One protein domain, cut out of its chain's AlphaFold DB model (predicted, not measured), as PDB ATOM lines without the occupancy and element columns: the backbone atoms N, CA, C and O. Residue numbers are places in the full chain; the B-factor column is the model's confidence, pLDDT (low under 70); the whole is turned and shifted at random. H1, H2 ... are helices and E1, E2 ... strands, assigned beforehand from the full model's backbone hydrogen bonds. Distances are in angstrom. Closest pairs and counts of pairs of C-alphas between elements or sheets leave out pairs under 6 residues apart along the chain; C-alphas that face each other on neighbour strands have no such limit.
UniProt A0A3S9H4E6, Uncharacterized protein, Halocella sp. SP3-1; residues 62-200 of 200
ATOM      1  N   LEU A  62      19.037  47.566  48.167       93.88
ATOM      2  CA  LEU A  62      19.080  46.254  47.514       93.88
ATOM      3  C   LEU A  62      19.156  46.386  45.991       93.88
ATOM      4  O   LEU A  62      19.885  45.639  45.347       93.88
ATOM      5  N   ILE A  63      18.436  47.351  45.424       94.81
ATOM      6  CA  ILE A  63      18.464  47.620  43.984       94.81
ATOM      7  C   ILE A  63      19.828  48.184  43.571       94.81
ATOM      8  O   ILE A  63      20.366  47.773  42.549       94.81
ATOM      9  N   LEU A  64      20.433  49.053  44.389       94.62
ATOM     10  CA  LEU A  64      21.804  49.510  44.149       94.62
ATOM     11  C   LEU A  64      22.822  48.367  44.193       94.62
ATOM     12  O   LEU A  64      23.696  48.330  43.334       94.62
ATOM     13  N   ASP A  65      22.699  47.431  45.142       94.00
ATOM     14  CA  ASP A  65      23.565  46.246  45.180       94.00
ATOM     15  C   ASP A  65      23.423  45.422  43.880       94.00
ATOM     16  O   ASP A  65      24.421  44.966  43.329       94.00
ATOM     17  N   MET A  66      22.195  45.257  43.361       95.50
ATOM     18  CA  MET A  66      21.957  44.554  42.092       95.50
ATOM     19  C   MET A  66      22.573  45.280  40.892       95.50
ATOM     20  O   MET A  66      23.157  44.633  40.027       95.50
ATOM     21  N   ILE A  67      22.466  46.611  40.837       95.56
ATOM     22  CA  ILE A  67      23.095  47.424  39.785       95.56
ATOM     23  C   ILE A  67      24.623  47.326  39.875       95.56
ATOM     24  O   ILE A  67      25.286  47.204  38.850       95.56
ATOM     25  N   GLU A  68      25.195  47.339  41.082       95.38
ATOM     26  CA  GLU A  68      26.639  47.166  41.281       95.38
ATOM     27  C   GLU A  68      27.115  45.773  40.832       95.38
ATOM     28  O   GLU A  68      28.182  45.655  40.232       95.38
ATOM     29  N   GLU A  69      26.319  44.726  41.075       95.69
ATOM     30  CA  GLU A  69      26.638  43.352  40.670       95.69
ATOM     31  C   GLU A  69      26.520  43.132  39.154       95.69
ATOM     32  O   GLU A  69      27.380  42.483  38.556       95.69
ATOM     33  N   MET A  70      25.461  43.655  38.528       95.94
ATOM     34  CA  MET A  70      25.153  43.423  37.110       95.94
ATOM     35  C   MET A  70      25.799  44.447  36.169       95.94
ATOM     36  O   MET A  70      25.935  44.183  34.974       95.94
ATOM     37  N   GLY A  71      26.184  45.611  36.692       95.44
ATOM     38  CA  GLY A  71      26.405  46.814  35.896       95.44
ATOM     39  C   GLY A  71      25.082  47.480  35.503       95.44
ATOM     40  O   GLY A  71      24.037  46.836  35.409       95.44
ATOM     41  N   GLU A  72      25.126  48.789  35.260       94.00
ATOM     42  CA  GLU A  72      23.942  49.585  34.910       94.00
ATOM     43  C   GLU A  72      23.278  49.108  33.611       94.00
ATOM     44  O   GLU A  72      22.068  48.891  33.581       94.00
ATOM     45  N   GLU A  73      24.077  48.858  32.571       94.94
ATOM     46  CA  GLU A  73      23.604  48.329  31.287       94.94
ATOM     47  C   GLU A  73      22.984  46.934  31.446       94.94
ATOM     48  O   GLU A  73      21.849  46.717  31.030       94.94
ATOM     49  N   GLY A  74      23.651  46.017  32.157       97.00
ATOM     50  CA  GLY A  74      23.123  44.670  32.404       97.00
ATOM     51  C   GLY A  74      21.834  44.669  33.237       97.00
ATOM     52  O   GLY A  74      20.935  43.854  33.011       97.00
ATOM     53  N   PHE A  75      21.701  45.597  34.190       96.62
ATOM     54  CA  PHE A  75      20.452  45.795  34.924       96.62
ATOM     55  C   PHE A  75      19.337  46.306  33.999       96.62
ATOM     56  O   PHE A  75      18.228  45.768  34.030       96.62
ATOM     57  N   ALA A  76      19.627  47.291  33.143       96.75
ATOM     58  CA  ALA A  76      18.675  47.819  32.168       96.75
ATOM     59  C   ALA A  76      18.218  46.749  31.163       96.75
ATOM     60  O   ALA A  76      17.014  46.585  30.965       96.75
ATOM     61  N   GLU A  77      19.143  45.962  30.602       97.50
ATOM     62  CA  GLU A  77      18.836  44.807  29.745       97.50
ATOM     63  C   GLU A  77      17.876  43.842  30.442       97.50
ATOM     64  O   GLU A  77      16.854  43.448  29.877       97.50
ATOM     65  N   LYS A  78      18.146  43.517  31.713       97.69
ATOM     66  CA  LYS A  78      17.295  42.613  32.487       97.69
ATOM     67  C   LYS A  78      15.887  43.167  32.704       97.69
ATOM     68  O   LYS A  78      14.925  42.403  32.601       97.69
ATOM     69  N   ILE A  79      15.761  44.461  33.012       97.12
ATOM     70  CA  ILE A  79      14.463  45.143  33.127       97.12
ATOM     71  C   ILE A  79      13.721  45.079  31.789       97.12
ATOM     72  O   ILE A  79      12.551  44.699  31.756       97.12
ATOM     73  N   VAL A  80      14.391  45.405  30.684       96.56
ATOM     74  CA  VAL A  80      13.781  45.414  29.351       96.56
ATOM     75  C   VAL A  80      13.323  44.022  28.940       96.56
ATOM     76  O   VAL A  80      12.177  43.873  28.529       96.56
ATOM     77  N   ASP A  81      14.157  42.997  29.108       96.81
ATOM     78  CA  ASP A  81      13.800  41.615  28.780       96.81
ATOM     79  C   ASP A  81      12.573  41.133  29.554       96.81
ATOM     80  O   ASP A  81      11.662  40.529  28.980       96.81
ATOM     81  N   LEU A  82      12.530  41.426  30.857       97.12
ATOM     82  CA  LEU A  82      11.396  41.086  31.709       97.12
ATOM     83  C   LEU A  82      10.126  41.821  31.273       97.12
ATOM     84  O   LEU A  82       9.081  41.178  31.151       97.12
ATOM     85  N   ALA A  83      10.221  43.123  30.989       95.25
ATOM     86  CA  ALA A  83       9.095  43.922  30.514       95.25
ATOM     87  C   ALA A  83       8.572  43.406  29.168       95.25
ATOM     88  O   ALA A  83       7.372  43.213  29.006       95.25
ATOM     89  N   TYR A  84       9.466  43.131  28.215       93.06
ATOM     90  CA  TYR A  84       9.102  42.639  26.886       93.06
ATOM     91  C   TYR A  84       8.438  41.261  26.948       93.06
ATOM     92  O   TYR A  84       7.495  40.997  26.209       93.06
ATOM     93  N   SER A  85       8.899  40.382  27.846       94.38
ATOM     94  CA  SER A  85       8.351  39.024  27.983       94.38
ATOM     95  C   SER A  85       6.903  38.977  28.485       94.38
ATOM     96  O   SER A  85       6.197  38.005  28.218       94.38
ATOM     97  N   SER A  86       6.461  40.014  29.202       93.56
ATOM     98  CA  SER A  86       5.101  40.139  29.739       93.56
ATOM     99  C   SER A  86       4.239  41.154  28.980       93.56
ATOM    100  O   SER A  86       3.057  41.323  29.288       93.56
ATOM    101  N   TRP A  87       4.810  41.825  27.981       93.25
ATOM    102  CA  TRP A  87       4.142  42.839  27.179       93.25
ATOM    103  C   TRP A  87       3.422  42.227  25.972       93.25
ATOM    104  O   TRP A  87       3.923  41.313  25.320       93.25
ATOM    105  N   THR A  88       2.241  42.762  25.657       88.12
ATOM    106  CA  THR A  88       1.523  42.492  24.404       88.12
ATOM    107  C   THR A  88       0.836  43.771  23.926       88.12
ATOM    108  O   THR A  88       0.685  44.722  24.692       88.12
ATOM    109  N   ASP A  89       0.276  43.763  22.717       83.94
ATOM    110  CA  ASP A  89      -0.571  44.862  22.219       83.94
ATOM    111  C   ASP A  89      -1.826  45.122  23.084       83.94
ATOM    112  O   ASP A  89      -2.531  46.117  22.903       83.94
ATOM    113  N   SER A  90      -2.129  44.223  24.027       86.06
ATOM    114  CA  SER A  90      -3.299  44.280  24.912       86.06
ATOM    115  C   SER A  90      -2.967  44.341  26.406       86.06
ATOM    116  O   SER A  90      -3.886  44.406  27.225       86.06
ATOM    117  N   THR A  91      -1.680  44.298  26.773       90.62
ATOM    118  CA  THR A  91      -1.232  44.301  28.172       90.62
ATOM    119  C   THR A  91       0.080  45.054  28.344       90.62
ATOM    120  O   THR A  91       1.027  44.882  27.577       90.62
ATOM    121  N   ASP A  92       0.157  45.872  29.391       92.56
ATOM    122  CA  ASP A  92       1.413  46.473  29.824       92.56
ATOM    123  C   ASP A  92       2.365  45.368  30.314       92.56
ATOM    124  O   ASP A  92       1.937  44.451  31.019       92.56
ATOM    125  N   GLY A  93       3.654  45.490  29.999       93.88
ATOM    126  CA  GLY A  93       4.710  44.665  30.576       93.88
ATOM    127  C   GLY A  93       5.293  45.353  31.803       93.88
ATOM    128  O   GLY A  93       6.026  46.337  31.671       93.88
ATOM    129  N   VAL A  94       4.932  44.882  32.996       93.62
ATOM    130  CA  VAL A  94       5.342  45.499  34.266       93.62
ATOM    131  C   VAL A  94       6.459  44.689  34.895       93.62
ATOM    132  O   VAL A  94       6.371  43.465  34.964       93.62
ATOM    133  N   VAL A  95       7.490  45.382  35.368       95.44
ATOM    134  CA  VAL A  95       8.632  44.808  36.077       95.44
ATOM    135  C   VAL A  95       8.640  45.330  37.497       95.44
ATOM    136  O   VAL A  95       8.560  46.540  37.730       95.44
ATOM    137  N   PHE A  96       8.775  44.411  38.440       93.50
ATOM    138  CA  PHE A  96       8.801  44.713  39.858       93.50
ATOM    139  C   PHE A  96       9.980  44.024  40.541       93.50
ATOM    140  O   PHE A  96      10.523  43.025  40.063       93.50
ATOM    141  N   PHE A  97      10.381  44.590  41.672       94.38
ATOM    142  CA  PHE A  97      11.352  43.996  42.574       94.38
ATOM    143  C   PHE A  97      10.626  43.346  43.749       94.38
ATOM    144  O   PHE A  97       9.934  44.029  44.507       94.38
ATOM    145  N   ASP A  98      10.806  42.036  43.897       93.06
ATOM    146  CA  ASP A  98      10.422  41.284  45.087       93.06
ATOM    147  C   ASP A  98      11.530  41.434  46.133       93.06
ATOM    148  O   ASP A  98      12.630  40.887  45.984       93.06
ATOM    149  N   TYR A  99      11.256  42.189  47.195       90.25
ATOM    150  CA  TYR A  99      12.245  42.454  48.239       90.25
ATOM    151  C   TYR A  99      12.368  41.337  49.281       90.25
ATOM    152  O   TYR A  99      13.338  41.334  50.048       90.25
ATOM    153  N   GLU A 100      11.453  40.366  49.307       88.25
ATOM    154  CA  GLU A 100      11.594  39.169  50.140       88.25
ATOM    155  C   GLU A 100      12.554  38.169  49.492       88.25
ATOM    156  O   GLU A 100      13.461  37.650  50.155       88.25
ATOM    157  N   THR A 101      12.392  37.927  48.186       91.81
ATOM    158  CA  THR A 101      13.251  36.998  47.434       91.81
ATOM    159  C   THR A 101      14.481  37.661  46.819       91.81
ATOM    160  O   THR A 101      15.406  36.950  46.414       91.81
ATOM    161  N   LYS A 102      14.525  39.001  46.816       92.06
ATOM    162  CA  LYS A 102      15.584  39.850  46.243       92.06
ATOM    163  C   LYS A 102      15.790  39.584  44.755       92.06
ATOM    164  O   LYS A 102      16.915  39.376  44.301       92.06
ATOM    165  N   LYS A 103      14.690  39.533  44.006       94.50
ATOM    166  CA  LYS A 103      14.694  39.225  42.572       94.50
ATOM    167  C   LYS A 103      13.816  40.192  41.797       94.50
ATOM    168  O   LYS A 103      12.846  40.733  42.318       94.50
ATOM    169  N   LEU A 104      14.174  40.370  40.531       95.75
ATOM    170  CA  LEU A 104      13.310  40.993  39.540       95.75
ATOM    171  C   LEU A 104      12.372  39.944  38.955       95.75
ATOM    172  O   LEU A 104      12.806  38.825  38.660       95.75
ATOM    173  N   ASP A 105      11.125  40.336  38.748       94.44
ATOM    174  CA  ASP A 105      10.105  39.522  38.098       94.44
ATOM    175  C   ASP A 105       9.165  40.423  37.279       94.44
ATOM    176  O   ASP A 105       9.259  41.658  37.342       94.44
ATOM    177  N   SER A 106       8.303  39.823  36.461       95.00
ATOM    178  CA  SER A 106       7.375  40.565  35.612       95.00
ATOM    179  C   SER A 106       5.982  39.962  35.546       95.00
ATOM    180  O   SER A 106       5.764  38.768  35.737       95.00
ATOM    181  N   ALA A 107       5.009  40.825  35.258       92.62
ATOM    182  CA  ALA A 107       3.624  40.429  35.062       92.62
ATOM    183  C   ALA A 107       2.971  41.247  33.939       92.62
ATOM    184  O   ALA A 107       3.269  42.439  33.798       92.62
ATOM    185  N   PRO A 108       2.071  40.632  33.149       92.88
ATOM    186  CA  PRO A 108       1.190  41.377  32.265       92.88
ATOM    187  C   PRO A 108       0.143  42.112  33.111       92.88
ATOM    188  O   PRO A 108      -0.471  41.511  33.995       92.88
ATOM    189  N   MET A 109      -0.098  43.393  32.835       89.88
ATOM    190  CA  MET A 109      -1.172  44.158  33.483       89.88
ATOM    191  C   MET A 109      -2.126  44.760  32.457       89.88
ATOM    192  O   MET A 109      -1.697  45.280  31.424       89.88
ATOM    193  N   SER A 110      -3.427  44.727  32.750       85.44
ATOM    194  CA  SER A 110      -4.420  45.356  31.881       85.44
ATOM    195  C   SER A 110      -4.329  46.874  32.003       85.44
ATOM    196  O   SER A 110      -3.891  47.436  33.010       85.44
ATOM    197  N   ASN A 111      -4.765  47.577  30.964       66.94
ATOM    198  CA  ASN A 111      -4.745  49.032  30.965       66.94
ATOM    199  C   ASN A 111      -5.653  49.614  32.060       66.94
ATOM    200  O   ASN A 111      -6.867  49.420  32.034       66.94
ATOM    201  N   GLY A 112      -5.059  50.378  32.978       64.44
ATOM    202  CA  GLY A 112      -5.750  50.956  34.132       64.44
ATOM    203  C   GLY A 112      -5.619  50.132  35.412       64.44
ATOM    204  O   GLY A 112      -5.987  50.640  36.469       64.44
ATOM    205  N   ASP A 113      -5.045  48.927  35.340       72.81
ATOM    206  CA  ASP A 113      -4.682  48.178  36.538       72.81
ATOM    207  C   ASP A 113      -3.528  48.905  37.235       72.81
ATOM    208  O   ASP A 113      -2.448  49.126  36.667       72.81
ATOM    209  N   HIS A 114      -3.777  49.297  38.480       65.25
ATOM    210  CA  HIS A 114      -2.737  49.772  39.371       65.25
ATOM    211  C   HIS A 114      -2.002  48.563  39.933       65.25
ATOM    212  O   HIS A 114      -2.623  47.591  40.360       65.25
ATOM    213  N   PHE A 115      -0.672  48.614  39.899       67.31
ATOM    214  CA  PHE A 115       0.115  47.713  40.718       67.31
ATOM    215  C   PHE A 115      -0.056  48.189  42.158       67.31
ATOM    216  O   PHE A 115       0.457  49.248  42.525       67.31
ATOM    217  N   ASP A 116      -0.851  47.461  42.938       63.31
ATOM    218  CA  ASP A 116      -0.913  47.692  44.372       63.31
ATOM    219  C   ASP A 116       0.456  47.293  44.934       63.31
ATOM    220  O   ASP A 116       0.824  46.116  44.936       63.31
ATOM    221  N   GLU A 117       1.253  48.290  45.335       61.94
ATOM    222  CA  GLU A 117       2.481  48.070  46.100       61.94
ATOM    223  C   GLU A 117       2.102  47.389  47.425       61.94
ATOM    224  O   GLU A 117       1.814  48.037  48.432       61.94
ATOM    225  N   ASP A 118       2.040  46.062  47.403       62.34
ATOM    226  CA  ASP A 118       1.793  45.234  48.573       62.34
ATOM    227  C   ASP A 118       3.077  45.056  49.406       62.34
ATOM    228  O   ASP A 118       4.177  45.490  49.051       62.34
ATOM    229  N   ASN A 119       2.959  44.354  50.539       60.75
ATOM    230  CA  ASN A 119       4.043  44.107  51.503       60.75
ATOM    231  C   ASN A 119       5.233  43.264  50.982       60.75
ATOM    232  O   ASN A 119       6.047  42.847  51.805       60.75
ATOM    233  N   ALA A 120       5.368  43.016  49.673       76.50
ATOM    234  CA  ALA A 120       6.503  42.275  49.104       76.50
ATOM    235  C   ALA A 120       7.092  42.856  47.802       76.50
ATOM    236  O   ALA A 120       8.200  42.469  47.427       76.50
ATOM    237  N   PHE A 121       6.409  43.787  47.120       87.69
ATOM    238  CA  PHE A 121       6.785  44.195  45.763       87.69
ATOM    239  C   PHE A 121       6.857  45.711  45.582       87.69
ATOM    240  O   PHE A 121       6.081  46.455  46.178       87.69
ATOM    241  N   VAL A 122       7.757  46.160  44.704       89.88
ATOM    242  CA  VAL A 122       7.809  47.551  44.224       89.88
ATOM    243  C   VAL A 122       7.909  47.573  42.703       89.88
ATOM    244  O   VAL A 122       8.786  46.920  42.137       89.88
ATOM    245  N   GLU A 123       7.032  48.333  42.041       91.88
ATOM    246  CA  GLU A 123       7.091  48.546  40.591       91.88
ATOM    247  C   GLU A 123       8.331  49.373  40.231       91.88
ATOM    248  O   GLU A 123       8.543  50.472  40.747       91.88
ATOM    249  N   LEU A 124       9.144  48.859  39.309       92.44
ATOM    250  CA  LEU A 124      10.310  49.569  38.788       92.44
ATOM    251  C   LEU A 124      10.004  50.190  37.433       92.44
ATOM    252  O   LEU A 124      10.255  51.372  37.204       92.44
ATOM    253  N   TYR A 125       9.441  49.401  36.525       92.94
ATOM    254  CA  TYR A 125       9.302  49.788  35.131       92.94
ATOM    255  C   TYR A 125       8.013  49.242  34.529       92.94
ATOM    256  O   TYR A 125       7.535  48.175  34.910       92.94
ATOM    257  N   ARG A 126       7.463  49.979  33.564       92.19
ATOM    258  CA  ARG A 126       6.225  49.618  32.880       92.19
ATOM    259  C   ARG A 126       6.300  49.974  31.403       92.19
ATOM    260  O   ARG A 126       6.209  51.147  31.036       92.19
ATOM    261  N   LEU A 127       6.381  48.948  30.563       91.88
ATOM    262  CA  LEU A 127       6.242  49.074  29.118       91.88
ATOM    263  C   LEU A 127       4.755  49.101  28.757       91.88
ATOM    264  O   LEU A 127       4.029  48.145  29.013       91.88
ATOM    265  N   LYS A 128       4.273  50.208  28.187       89.38
ATOM    266  CA  LYS A 128       2.843  50.380  27.892       89.38
ATOM    267  C   LYS A 128       2.404  49.581  26.663       89.38
ATOM    268  O   LYS A 128       3.071  49.643  25.636       89.38
ATOM    269  N   GLN A 129       1.232  48.939  26.710       84.12
ATOM    270  CA  GLN A 129       0.657  48.140  25.602       84.12
ATOM    271  C   GLN A 129       0.608  48.871  24.240       84.12
ATOM    272  O   GLN A 129       0.720  48.269  23.186       84.12
ATOM    273  N   ASN A 130       0.485  50.204  24.249       75.38
ATOM    274  CA  ASN A 130       0.390  51.028  23.038       75.38
ATOM    275  C   ASN A 130       1.686  51.787  22.723       75.38
ATOM    276  O   ASN A 130       1.646  52.793  22.015       75.38
ATOM    277  N   TRP A 131       2.813  51.390  23.310       79.00
ATOM    278  CA  TRP A 131       4.066  52.131  23.195       79.00
ATOM    279  C   TRP A 131       4.533  52.266  21.736       79.00
ATOM    280  O   TRP A 131       4.845  53.383  21.312       79.00
ATOM    281  N   LEU A 132       4.458  51.180  20.957       73.19
ATOM    282  CA  LEU A 132       4.765  51.179  19.521       73.19
ATOM    283  C   LEU A 132       3.746  52.006  18.721       73.19
ATOM    284  O   LEU A 132       4.113  52.888  17.948       73.19
ATOM    285  N   ALA A 133       2.450  51.793  18.968       66.12
ATOM    286  CA  ALA A 133       1.369  52.435  18.217       66.12
ATOM    287  C   ALA A 133       1.223  53.950  18.477       66.12
ATOM    288  O   ALA A 133       0.664  54.667  17.650       66.12
ATOM    289  N   ARG A 134       1.699  54.465  19.619       65.06
ATOM    290  CA  ARG A 134       1.573  55.890  19.998       65.06
ATOM    291  C   ARG A 134       2.700  56.788  19.484       65.06
ATOM    292  O   ARG A 134       2.837  57.907  19.973       65.06
ATOM    293  N   SER A 135       3.476  56.325  18.502       55.53
ATOM    294  CA  SER A 135       4.593  57.088  17.920       55.53
ATOM    295  C   SER A 135       5.677  57.440  18.948       55.53
ATOM    296  O   SER A 135       6.308  58.492  18.846       55.53
ATOM    297  N   THR A 136       5.857  56.593  19.970       66.69
ATOM    298  CA  THR A 136       6.874  56.831  21.003       66.69
ATOM    299  C   THR A 136       8.285  56.681  20.431       66.69
ATOM    300  O   THR A 136       9.070  57.611  20.607       66.69
ATOM    301  N   PRO A 137       8.613  55.594  19.705       72.06
ATOM    302  CA  PRO A 137       9.805  55.572  18.867       72.06
ATOM    303  C   PRO A 137       9.544  56.284  17.534       72.06
ATOM    304  O   PRO A 137       8.537  56.030  16.862       72.06
ATOM    305  N   LYS A 138      10.460  57.161  17.122       76.50
ATOM    306  CA  LYS A 138      10.518  57.657  15.743       76.50
ATOM    307  C   LYS A 138      11.336  56.686  14.900       76.50
ATOM    308  O   LYS A 138      12.199  55.988  15.416       76.50
ATOM    309  N   LYS A 139      11.127  56.665  13.585       73.50
ATOM    310  CA  LYS A 139      11.906  55.787  12.693       73.50
ATOM    311  C   LYS A 139      13.418  56.026  12.799       73.50
ATOM    312  O   LYS A 139      14.180  55.076  12.706       73.50
ATOM    313  N   GLU A 140      13.844  57.266  13.053       78.75
ATOM    314  CA  GLU A 140      15.258  57.617  13.232       78.75
ATOM    315  C   GLU A 140      15.844  57.099  14.553       78.75
ATOM    316  O   GLU A 140      17.061  57.028  14.693       78.75
ATOM    317  N   ASP A 141      14.990  56.735  15.512       77.88
ATOM    318  CA  ASP A 141      15.408  56.104  16.761       77.88
ATOM    319  C   ASP A 141      15.684  54.598  16.575       77.88
ATOM    320  O   ASP A 141      16.385  53.990  17.381       77.88
ATOM    321  N   ILE A 142      15.118  53.994  15.523       81.44
ATOM    322  CA  ILE A 142      15.131  52.543  15.274       81.44
ATOM    323  C   ILE A 142      16.092  52.186  14.143       81.44
ATOM    324  O   ILE A 142      16.792  51.174  14.211       81.44
ATOM    325  N   LEU A 143      16.146  53.029  13.114       87.50
ATOM    326  CA  LEU A 143      16.876  52.785  11.880       87.50
ATOM    327  C   LEU A 143      17.846  53.918  11.579       87.50
ATOM    328  O   LEU A 143      17.496  55.102  11.608       87.50
ATOM    329  N   THR A 144      19.048  53.533  11.182       90.69
ATOM    330  CA  THR A 144      20.048  54.429  10.610       90.69
ATOM    331  C   THR A 144      19.592  54.970   9.253       90.69
ATOM    332  O   THR A 144      18.697  54.435   8.599       90.69
ATOM    333  N   THR A 145      20.237  56.043   8.790       91.50
ATOM    334  CA  THR A 145      19.957  56.634   7.473       91.50
ATOM    335  C   THR A 145      20.184  55.646   6.323       91.50
ATOM    336  O   THR A 145      19.453  55.693   5.338       91.50
ATOM    337  N   GLU A 146      21.180  54.764   6.440       93.94
ATOM    338  CA  GLU A 146      21.495  53.750   5.424       93.94
ATOM    339  C   GLU A 146      20.394  52.683   5.364       93.94
ATOM    340  O   GLU A 146      19.821  52.457   4.302       93.94
ATOM    341  N   GLU A 147      19.986  52.140   6.516       94.31
ATOM    342  CA  GLU A 147      18.884  51.168   6.621       94.31
ATOM    343  C   GLU A 147      17.553  51.748   6.098       94.31
ATOM    344  O   GLU A 147      16.789  51.076   5.404       94.31
ATOM    345  N   GLN A 148      17.279  53.030   6.374       92.75
ATOM    346  CA  GLN A 148      16.104  53.714   5.825       92.75
ATOM    347  C   GLN A 148      16.158  53.822   4.294       92.75
ATOM    348  O   GLN A 148      15.131  53.647   3.637       92.75
ATOM    349  N   ALA A 149      17.331  54.111   3.722       92.94
ATOM    350  CA  ALA A 149      17.505  54.193   2.275       92.94
ATOM    351  C   ALA A 149      17.279  52.831   1.601       92.94
ATOM    352  O   ALA A 149      16.575  52.769   0.594       92.94
ATOM    353  N   GLU A 150      17.780  51.743   2.190       95.44
ATOM    354  CA  GLU A 150      17.563  50.387   1.669       95.44
ATOM    355  C   GLU A 150      16.077  49.993   1.622       95.44
ATOM    356  O   GLU A 150      15.629  49.371   0.654       95.44
ATOM    357  N   LEU A 151      15.281  50.380   2.628       93.69
ATOM    358  CA  LEU A 151      13.829  50.158   2.609       93.69
ATOM    359  C   LEU A 151      13.134  50.975   1.518       93.69
ATOM    360  O   LEU A 151      12.265  50.445   0.827       93.69
ATOM    361  N   ILE A 152      13.529  52.239   1.341       94.62
ATOM    362  CA  ILE A 152      12.984  53.121   0.296       94.62
ATOM    363  C   ILE A 152      13.289  52.571  -1.108       94.62
ATOM    364  O   ILE A 152      12.479  52.725  -2.018       94.62
ATOM    365  N   GLU A 153      14.434  51.912  -1.302       95.44
ATOM    366  CA  GLU A 153      14.766  51.264  -2.576       95.44
ATOM    367  C   GLU A 153      13.927  50.005  -2.847       95.44
ATOM    368  O   GLU A 153      13.640  49.693  -4.006       95.44
ATOM    369  N   LYS A 154      13.529  49.275  -1.797       95.75
ATOM    370  CA  LYS A 154      12.783  48.010  -1.907       95.75
ATOM    371  C   LYS A 154      11.264  48.183  -1.937       95.75
ATOM    372  O   LYS A 154      10.585  47.347  -2.537       95.75
ATOM    373  N   TYR A 155      10.730  49.228  -1.306       94.94
ATOM    374  CA  TYR A 155       9.294  49.411  -1.088       94.94
ATOM    375  C   TYR A 155       8.832  50.816  -1.487       94.94
ATOM    376  O   TYR A 155       9.429  51.816  -1.105       94.94
ATOM    377  N   GLU A 156       7.721  50.891  -2.227       91.25
ATOM    378  CA  GLU A 156       7.093  52.161  -2.634       91.25
ATOM    379  C   GLU A 156       6.538  52.938  -1.427       91.25
ATOM    380  O   GLU A 156       6.655  54.161  -1.359       91.25
ATOM    381  N   GLU A 157       5.995  52.214  -0.444       91.19
ATOM    382  CA  GLU A 157       5.529  52.738   0.842       91.19
ATOM    383  C   GLU A 157       6.232  51.973   1.982       91.19
ATOM    384  O   GLU A 157       5.727  50.940   2.434       91.19
ATOM    385  N   PRO A 158       7.427  52.419   2.416       89.00
ATOM    386  CA  PRO A 158       8.176  51.733   3.461       89.00
ATOM    387  C   PRO A 158       7.504  51.902   4.830       89.00
ATOM    388  O   PRO A 158       7.253  53.026   5.278       89.00
ATOM    389  N   ASP A 159       7.269  50.779   5.505       88.25
ATOM    390  CA  ASP A 159       6.816  50.710   6.892       88.25
ATOM    391  C   ASP A 159       7.990  50.302   7.790       88.25
ATOM    392  O   ASP A 159       8.454  49.163   7.785       88.25
ATOM    393  N   TYR A 160       8.478  51.265   8.570       86.94
ATOM    394  CA  TYR A 160       9.653  51.119   9.433       86.94
ATOM    395  C   TYR A 160       9.387  50.314  10.712       86.94
ATOM    396  O   TYR A 160      10.294  50.180  11.534       86.94
ATOM    397  N   LEU A 161       8.159  49.823  10.901       86.56
ATOM    398  CA  LEU A 161       7.767  48.929  11.990       86.56
ATOM    399  C   LEU A 161       7.184  47.603  11.468       86.56
ATOM    400  O   LEU A 161       6.796  46.761  12.275       86.56
ATOM    401  N   ASP A 162       7.129  47.380  10.150       89.00
ATOM    402  CA  ASP A 162       6.717  46.085   9.604       89.00
ATOM    403  C   ASP A 162       7.873  45.079   9.688       89.00
ATOM    404  O   ASP A 162       8.917  45.232   9.051       89.00
ATOM    405  N   GLU A 163       7.671  44.006  10.454       90.69
ATOM    406  CA  GLU A 163       8.688  42.974  10.682       90.69
ATOM    407  C   GLU A 163       9.203  42.336   9.385       90.69
ATOM    408  O   GLU A 163      10.373  41.968   9.304       90.69
ATOM    409  N   LYS A 164       8.364  42.203   8.347       94.12
ATOM    410  CA  LYS A 164       8.780  41.564   7.089       94.12
ATOM    411  C   LYS A 164       9.626  42.501   6.243       94.12
ATOM    412  O   LYS A 164      10.584  42.039   5.622       94.12
ATOM    413  N   GLN A 165       9.274  43.785   6.197       94.50
ATOM    414  CA  GLN A 165      10.078  44.790   5.510       94.50
ATOM    415  C   GLN A 165      11.443  44.932   6.187       94.50
ATOM    416  O   GLN A 165      12.464  44.876   5.501       94.50
ATOM    417  N   LEU A 166      11.475  45.007   7.519       93.25
ATOM    418  CA  LEU A 166      12.713  45.085   8.297       93.25
ATOM    419  C   LEU A 166      13.589  43.838   8.140       93.25
ATOM    420  O   LEU A 166      14.780  43.954   7.849       93.25
ATOM    421  N   ALA A 167      13.001  42.642   8.205       95.50
ATOM    422  CA  ALA A 167      13.741  41.402   7.980       95.50
ATOM    423  C   ALA A 167      14.346  41.318   6.565       95.50
ATOM    424  O   ALA A 167      15.327  40.610   6.356       95.50
ATOM    425  N   SER A 168      13.797  42.044   5.581       96.12
ATOM    426  CA  SER A 168      14.346  42.075   4.219       96.12
ATOM    427  C   SER A 168      15.700  42.788   4.113       96.12
ATOM    428  O   SER A 168      16.382  42.620   3.099       96.12
ATOM    429  N   ILE A 169      16.064  43.589   5.119       94.62
ATOM    430  CA  ILE A 169      17.348  44.294   5.257       94.62
ATOM    431  C   ILE A 169      18.113  43.814   6.503       94.62
ATOM    432  O   ILE A 169      18.887  44.562   7.086       94.62
ATOM    433  N   ASP A 170      17.875  42.565   6.921       94.56
ATOM    434  CA  ASP A 170      18.553  41.906   8.046       94.56
ATOM    435  C   ASP A 170      18.357  42.598   9.413       94.56
ATOM    436  O   ASP A 170      19.227  42.543  10.285       94.56
ATOM    437  N   ILE A 171      17.194  43.223   9.629       93.00
ATOM    438  CA  ILE A 171      16.832  43.846  10.910       93.00
ATOM    439  C   ILE A 171      15.750  43.039  11.625       93.00
ATOM    440  O   ILE A 171      14.648  42.852  11.108       93.00
ATOM    441  N   ASP A 172      16.043  42.636  12.863       93.50
ATOM    442  CA  ASP A 172      15.059  42.119  13.816       93.50
ATOM    443  C   ASP A 172      14.447  43.287  14.610       93.50
ATOM    444  O   ASP A 172      15.137  43.988  15.357       93.50
ATOM    445  N   LEU A 173      13.142  43.517  14.428       88.56
ATOM    446  CA  LEU A 173      12.429  44.600  15.110       88.56
ATOM    447  C   LEU A 173      12.431  44.414  16.631       88.56
ATOM    448  O   LEU A 173      12.624  45.385  17.358       88.56
ATOM    449  N   GLY A 174      12.230  43.189  17.119       88.31
ATOM    450  CA  GLY A 174      12.175  42.898  18.548       88.31
ATOM    451  C   GLY A 174      13.509  43.190  19.233       88.31
ATOM    452  O   GLY A 174      13.543  43.882  20.251       88.31
ATOM    453  N   GLU A 175      14.615  42.731  18.647       91.44
ATOM    454  CA  GLU A 175      15.969  43.011  19.135       91.44
ATOM    455  C   GLU A 175      16.284  44.509  19.077       91.44
ATOM    456  O   GLU A 175      16.711  45.095  20.076       91.44
ATOM    457  N   ARG A 176      15.995  45.168  17.946       90.25
ATOM    458  CA  ARG A 176      16.208  46.615  17.807       90.25
ATOM    459  C   ARG A 176      15.428  47.393  18.859       90.25
ATOM    460  O   ARG A 176      15.929  48.377  19.406       90.25
ATOM    461  N   MET A 177      14.220  46.936  19.175       89.38
ATOM    462  CA  MET A 177      13.371  47.603  20.146       89.38
ATOM    463  C   MET A 177      13.826  47.421  21.580       89.38
ATOM    464  O   MET A 177      13.775  48.383  22.351       89.38
ATOM    465  N   LYS A 178      14.328  46.238  21.930       92.38
ATOM    466  CA  LYS A 178      14.988  46.028  23.218       92.38
ATOM    467  C   LYS A 178      16.209  46.932  23.363       92.38
ATOM    468  O   LYS A 178      16.303  47.643  24.360       92.38
ATOM    469  N   ASN A 179      17.066  46.999  22.344       91.75
ATOM    470  CA  ASN A 179      18.258  47.856  22.361       91.75
ATOM    471  C   ASN A 179      17.894  49.338  22.539       91.75
ATOM    472  O   ASN A 179      18.516  50.045  23.331       91.75
ATOM    473  N   TYR A 180      16.839  49.801  21.864       90.62
ATOM    474  CA  TYR A 180      16.346  51.165  22.043       90.62
ATOM    475  C   TYR A 180      15.821  51.423  23.463       90.62
ATOM    476  O   TYR A 180      16.113  52.463  24.049       90.62
ATOM    477  N   LEU A 181      15.076  50.483  24.054       91.75
ATOM    478  CA  LEU A 181      14.598  50.616  25.434       91.75
ATOM    479  C   LEU A 181      15.746  50.648  26.449       91.75
ATOM    480  O   LEU A 181      15.689  51.441  27.388       91.75
ATOM    481  N   VAL A 182      16.788  49.835  26.248       94.50
ATOM    482  CA  VAL A 182      17.998  49.864  27.085       94.50
ATOM    483  C   VAL A 182      18.653  51.238  27.003       94.50
ATOM    484  O   VAL A 182      18.870  51.861  28.038       94.50
ATOM    485  N   TYR A 183      18.836  51.772  25.791       91.12
ATOM    486  CA  TYR A 183      19.346  53.130  25.580       91.12
ATOM    487  C   TYR A 183      18.504  54.204  26.293       91.12
ATOM    488  O   TYR A 183      19.046  55.136  26.889       91.12
ATOM    489  N   LEU A 184      17.171  54.089  26.272       90.12
ATOM    490  CA  LEU A 184      16.305  55.019  27.005       90.12
ATOM    491  C   LEU A 184      16.507  54.935  28.527       90.12
ATOM    492  O   LEU A 184      16.431  55.955  29.215       90.12
ATOM    493  N   LEU A 185      16.763  53.739  29.059       91.69
ATOM    494  CA  LEU A 185      17.027  53.555  30.483       91.69
ATOM    495  C   LEU A 185      18.404  54.091  30.885       91.69
ATOM    496  O   LEU A 185      18.482  54.805  31.882       91.69
ATOM    497  N   THR A 186      19.459  53.811  30.123       91.56
ATOM    498  CA  THR A 186      20.833  54.178  30.506       91.56
ATOM    499  C   THR A 186      21.189  55.616  30.121       91.56
ATOM    500  O   THR A 186      21.667  56.391  30.944       91.56
ATOM    501  N   ASP A 187      20.897  56.028  28.887       87.25
ATOM    502  CA  ASP A 187      21.484  57.244  28.304       87.25
ATOM    503  C   ASP A 187      20.512  58.429  28.280       87.25
ATOM    504  O   ASP A 187      20.910  59.578  28.049       87.25
ATOM    505  N   LYS A 188      19.215  58.170  28.493       85.31
ATOM    506  CA  LYS A 188      18.169  59.206  28.568       85.31
ATOM    507  C   LYS A 188      17.651  59.465  29.980       85.31
ATOM    508  O   LYS A 188      16.689  60.215  30.123       85.31
ATOM    509  N   GLY A 189      18.300  58.907  31.001       84.94
ATOM    510  CA  GLY A 189      17.950  59.137  32.405       84.94
ATOM    511  C   GLY A 189      16.779  58.291  32.910       84.94
ATOM    512  O   GLY A 189      16.296  58.527  34.014       84.94
ATOM    513  N   GLY A 190      16.327  57.281  32.157       86.94
ATOM    514  CA  GLY A 190      15.253  56.398  32.618       86.94
ATOM    515  C   GLY A 190      15.616  55.627  33.895       86.94
ATOM    516  O   GLY A 190      14.743  55.379  34.728       86.94
ATOM    517  N   MET A 191      16.894  55.296  34.103       91.44
ATOM    518  CA  MET A 191      17.359  54.717  35.363       91.44
ATOM    519  C   MET A 191      17.334  55.718  36.515       91.44
ATOM    520  O   MET A 191      16.918  55.355  37.618       91.44
ATOM    521  N   ASP A 192      17.698  56.975  36.276       90.56
ATOM    522  CA  ASP A 192      17.585  58.018  37.297       90.56
ATOM    523  C   ASP A 192      16.128  58.177  37.754       90.56
ATOM    524  O   ASP A 192      15.872  58.203  38.960       90.56
ATOM    525  N   ASP A 193      15.168  58.143  36.824       89.44
ATOM    526  CA  ASP A 193      13.730  58.197  37.122       89.44
ATOM    527  C   ASP A 193      13.242  56.987  37.948       89.44
ATOM    528  O   ASP A 193      12.355  57.103  38.805       89.44
ATOM    529  N   ILE A 194      13.787  55.789  37.700       89.06
ATOM    530  CA  ILE A 194      13.511  54.596  38.520       89.06
ATOM    531  C   ILE A 194      14.055  54.802  39.936       89.06
ATOM    532  O   ILE A 194      13.333  54.610  40.918       89.06
ATOM    533  N   LEU A 195      15.313  55.222  40.052       89.88
ATOM    534  CA  LEU A 195      15.994  55.385  41.334       89.88
ATOM    535  C   LEU A 195      15.416  56.538  42.165       89.88
ATOM    536  O   LEU A 195      15.332  56.423  43.388       89.88
ATOM    537  N   GLU A 196      14.988  57.635  41.541       89.31
ATOM    538  CA  GLU A 196      14.381  58.777  42.229       89.31
ATOM    539  C   GLU A 196      13.048  58.403  42.891       89.31
ATOM    540  O   GLU A 196      12.834  58.729  44.060       89.31
ATOM    541  N   ARG A 197      12.201  57.613  42.216       84.75
ATOM    542  CA  ARG A 197      10.934  57.112  42.789       84.75
ATOM    543  C   ARG A 197      11.133  56.232  44.028       84.75
ATOM    544  O   ARG A 197      10.271  56.188  44.909       84.75
ATOM    545  N   LEU A 198      12.273  55.547  44.106       82.12
ATOM    546  CA  LEU A 198      12.619  54.641  45.201       82.12
ATOM    547  C   LEU A 198      13.267  55.342  46.398       82.12
ATOM    548  O   LEU A 198      13.170  54.832  47.516       82.12
ATOM    549  N   LYS A 199      13.910  56.499  46.186       78.12
ATOM    550  CA  LYS A 199      14.512  57.291  47.272       78.12
ATOM    551  C   LYS A 199      13.460  57.776  48.275       78.12
ATOM    552  O   LYS A 199      13.744  57.753  49.473       78.12
ATOM    553  N   GLY A 200      12.249  58.077  47.790       60.19
ATOM    554  CA  GLY A 200      11.122  58.554  48.598       60.19
ATOM    555  C   GLY A 200      11.198  60.040  48.909       60.19
ATOM    556  O   GLY A 200      12.242  60.489  49.426       60.19
TER     557      GLY A 200
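This is residues 62 to 200 of the 200 residues of an uncharacterized protein of Halocella sp. SP3-1 (UniProt A0A3S9H4E6). The model is elongated, with a larger lobe at one end, a smaller one at the other and helix H6 running between them. The larger lobe is a strongly twisted three-stranded sheet in two layers, that is, with helices on one face: H2 covers the strands slantwise and H7 packs on the edge strand E3, while H1 makes a corner with H2; the smaller lobe is a loose group of the short helices H3 and H5 with H4. The printed part has 139 residues, with seven named helices and three named strands in the order H1 H2 E1 E2 E3 H3 H4 H5 H6 H7, and the sheet runs E2 - E1 - E3, all antiparallel. The class is mixed, helices and strands. The whole is only just compact, close to loose, with a radius of gyration of the C-alphas of 16.9 A, and it spans 55 by 31 by 22 A.

In the sheet, E1, residues 92 to 98, is the inner strand, with E2, residues 103 to 109, and E3, residues 121 to 127, as edge strands. E1 and E2 form a hairpin, antiparallel at 151 degrees, with N 92 and O 109 at 2.8 A and N 98 and O 103 at 2.9 A, within hydrogen-bond range. E1 and E3 are antiparallel at 153 degrees, with N 95 and O 125 at 2.8 A and N 127 and O 93 at 2.9 A. H2, residues 72 to 86, is on the sheet at a height over the sheet of 8.2 A. It lies over E1 and E3, and on the local plane it stands at 47 degrees to E1, slantwise to the strands; its closest C-alphas to E1 are those of Ala 83 and Gly 93, 4.4 A apart. H7, residues 190 to 199, is on the sheet too; its closest C-alphas to E3 are those of Leu 124 and Ile 194, 6.0 A apart. H1, residues 62 to 70, only grazes the sheet with residues 62 to 66. H1 and H2 only just touch, and only at the corner by their link, with 3 pairs of C-alphas within 8 A, the closest being Ile 67 and Phe 75 at 5.8 A; their lines are about perpendicular, at 74 degrees. H6, residues 173 to 186, is the hub and is not on the sheet. It touches H2 at a steep tilt of 46 degrees, opposite ways, with the C-alphas of Ala 76 and Val 182 closest at 5.5 A. With residues 176 to 180 alone it touches H3, residues 139 to 142, where the C-alphas of Ile 142 and Arg 176 are closest at 6.5 A. With residue 173 alone it only just touches H5, residues 163 to 167, only at the corner: 3 pairs of C-alphas lie within 8 A, the closest being Glu 163 and Leu 173 at 6.0 A. H6 and H7 are close but not clearly touching, with the C-alphas of Leu 185 and Met 191 closest at 5.0 A. H4, residues 145 to 154, is close to H5 but not clearly touching, with the C-alphas of Leu 151 and Gln 165 closest at 7.2 A. H3 and H4 meet only through their link. H4 is apart from H6. Every O i to N i+4 pair is within hydrogen-bond range in H1, H2, H4, H5, H6 and H7, and H3 is too short for such a pair.

E1, E2 and E3 measure 18.5, 18.9 and 17.4 A from first to last C-alpha. H2 measures 21.7 A, H6 20.0 A, H7 14.7 A, H4 14.6 A and H1 12.4 A. H1 begins at C-alpha 62 (19.080, 46.254, 47.514), H4 ends at C-alpha 154 (12.783, 48.010, -1.907) and H7 ends at C-alpha 199 (14.512, 57.291, 47.272).

The two C-alphas farthest apart are those of Asn 119 and Glu 153, at 55.6 A. The printed part has no cut and ends at residue 200, the chain's last. The links E2 to E3 and E3 to H3 are long, with 11 residues each. The mean pLDDT of the printed part is 88.1; residues 111 to 112, 114 to 119, 133 to 136 and 200 are under 70.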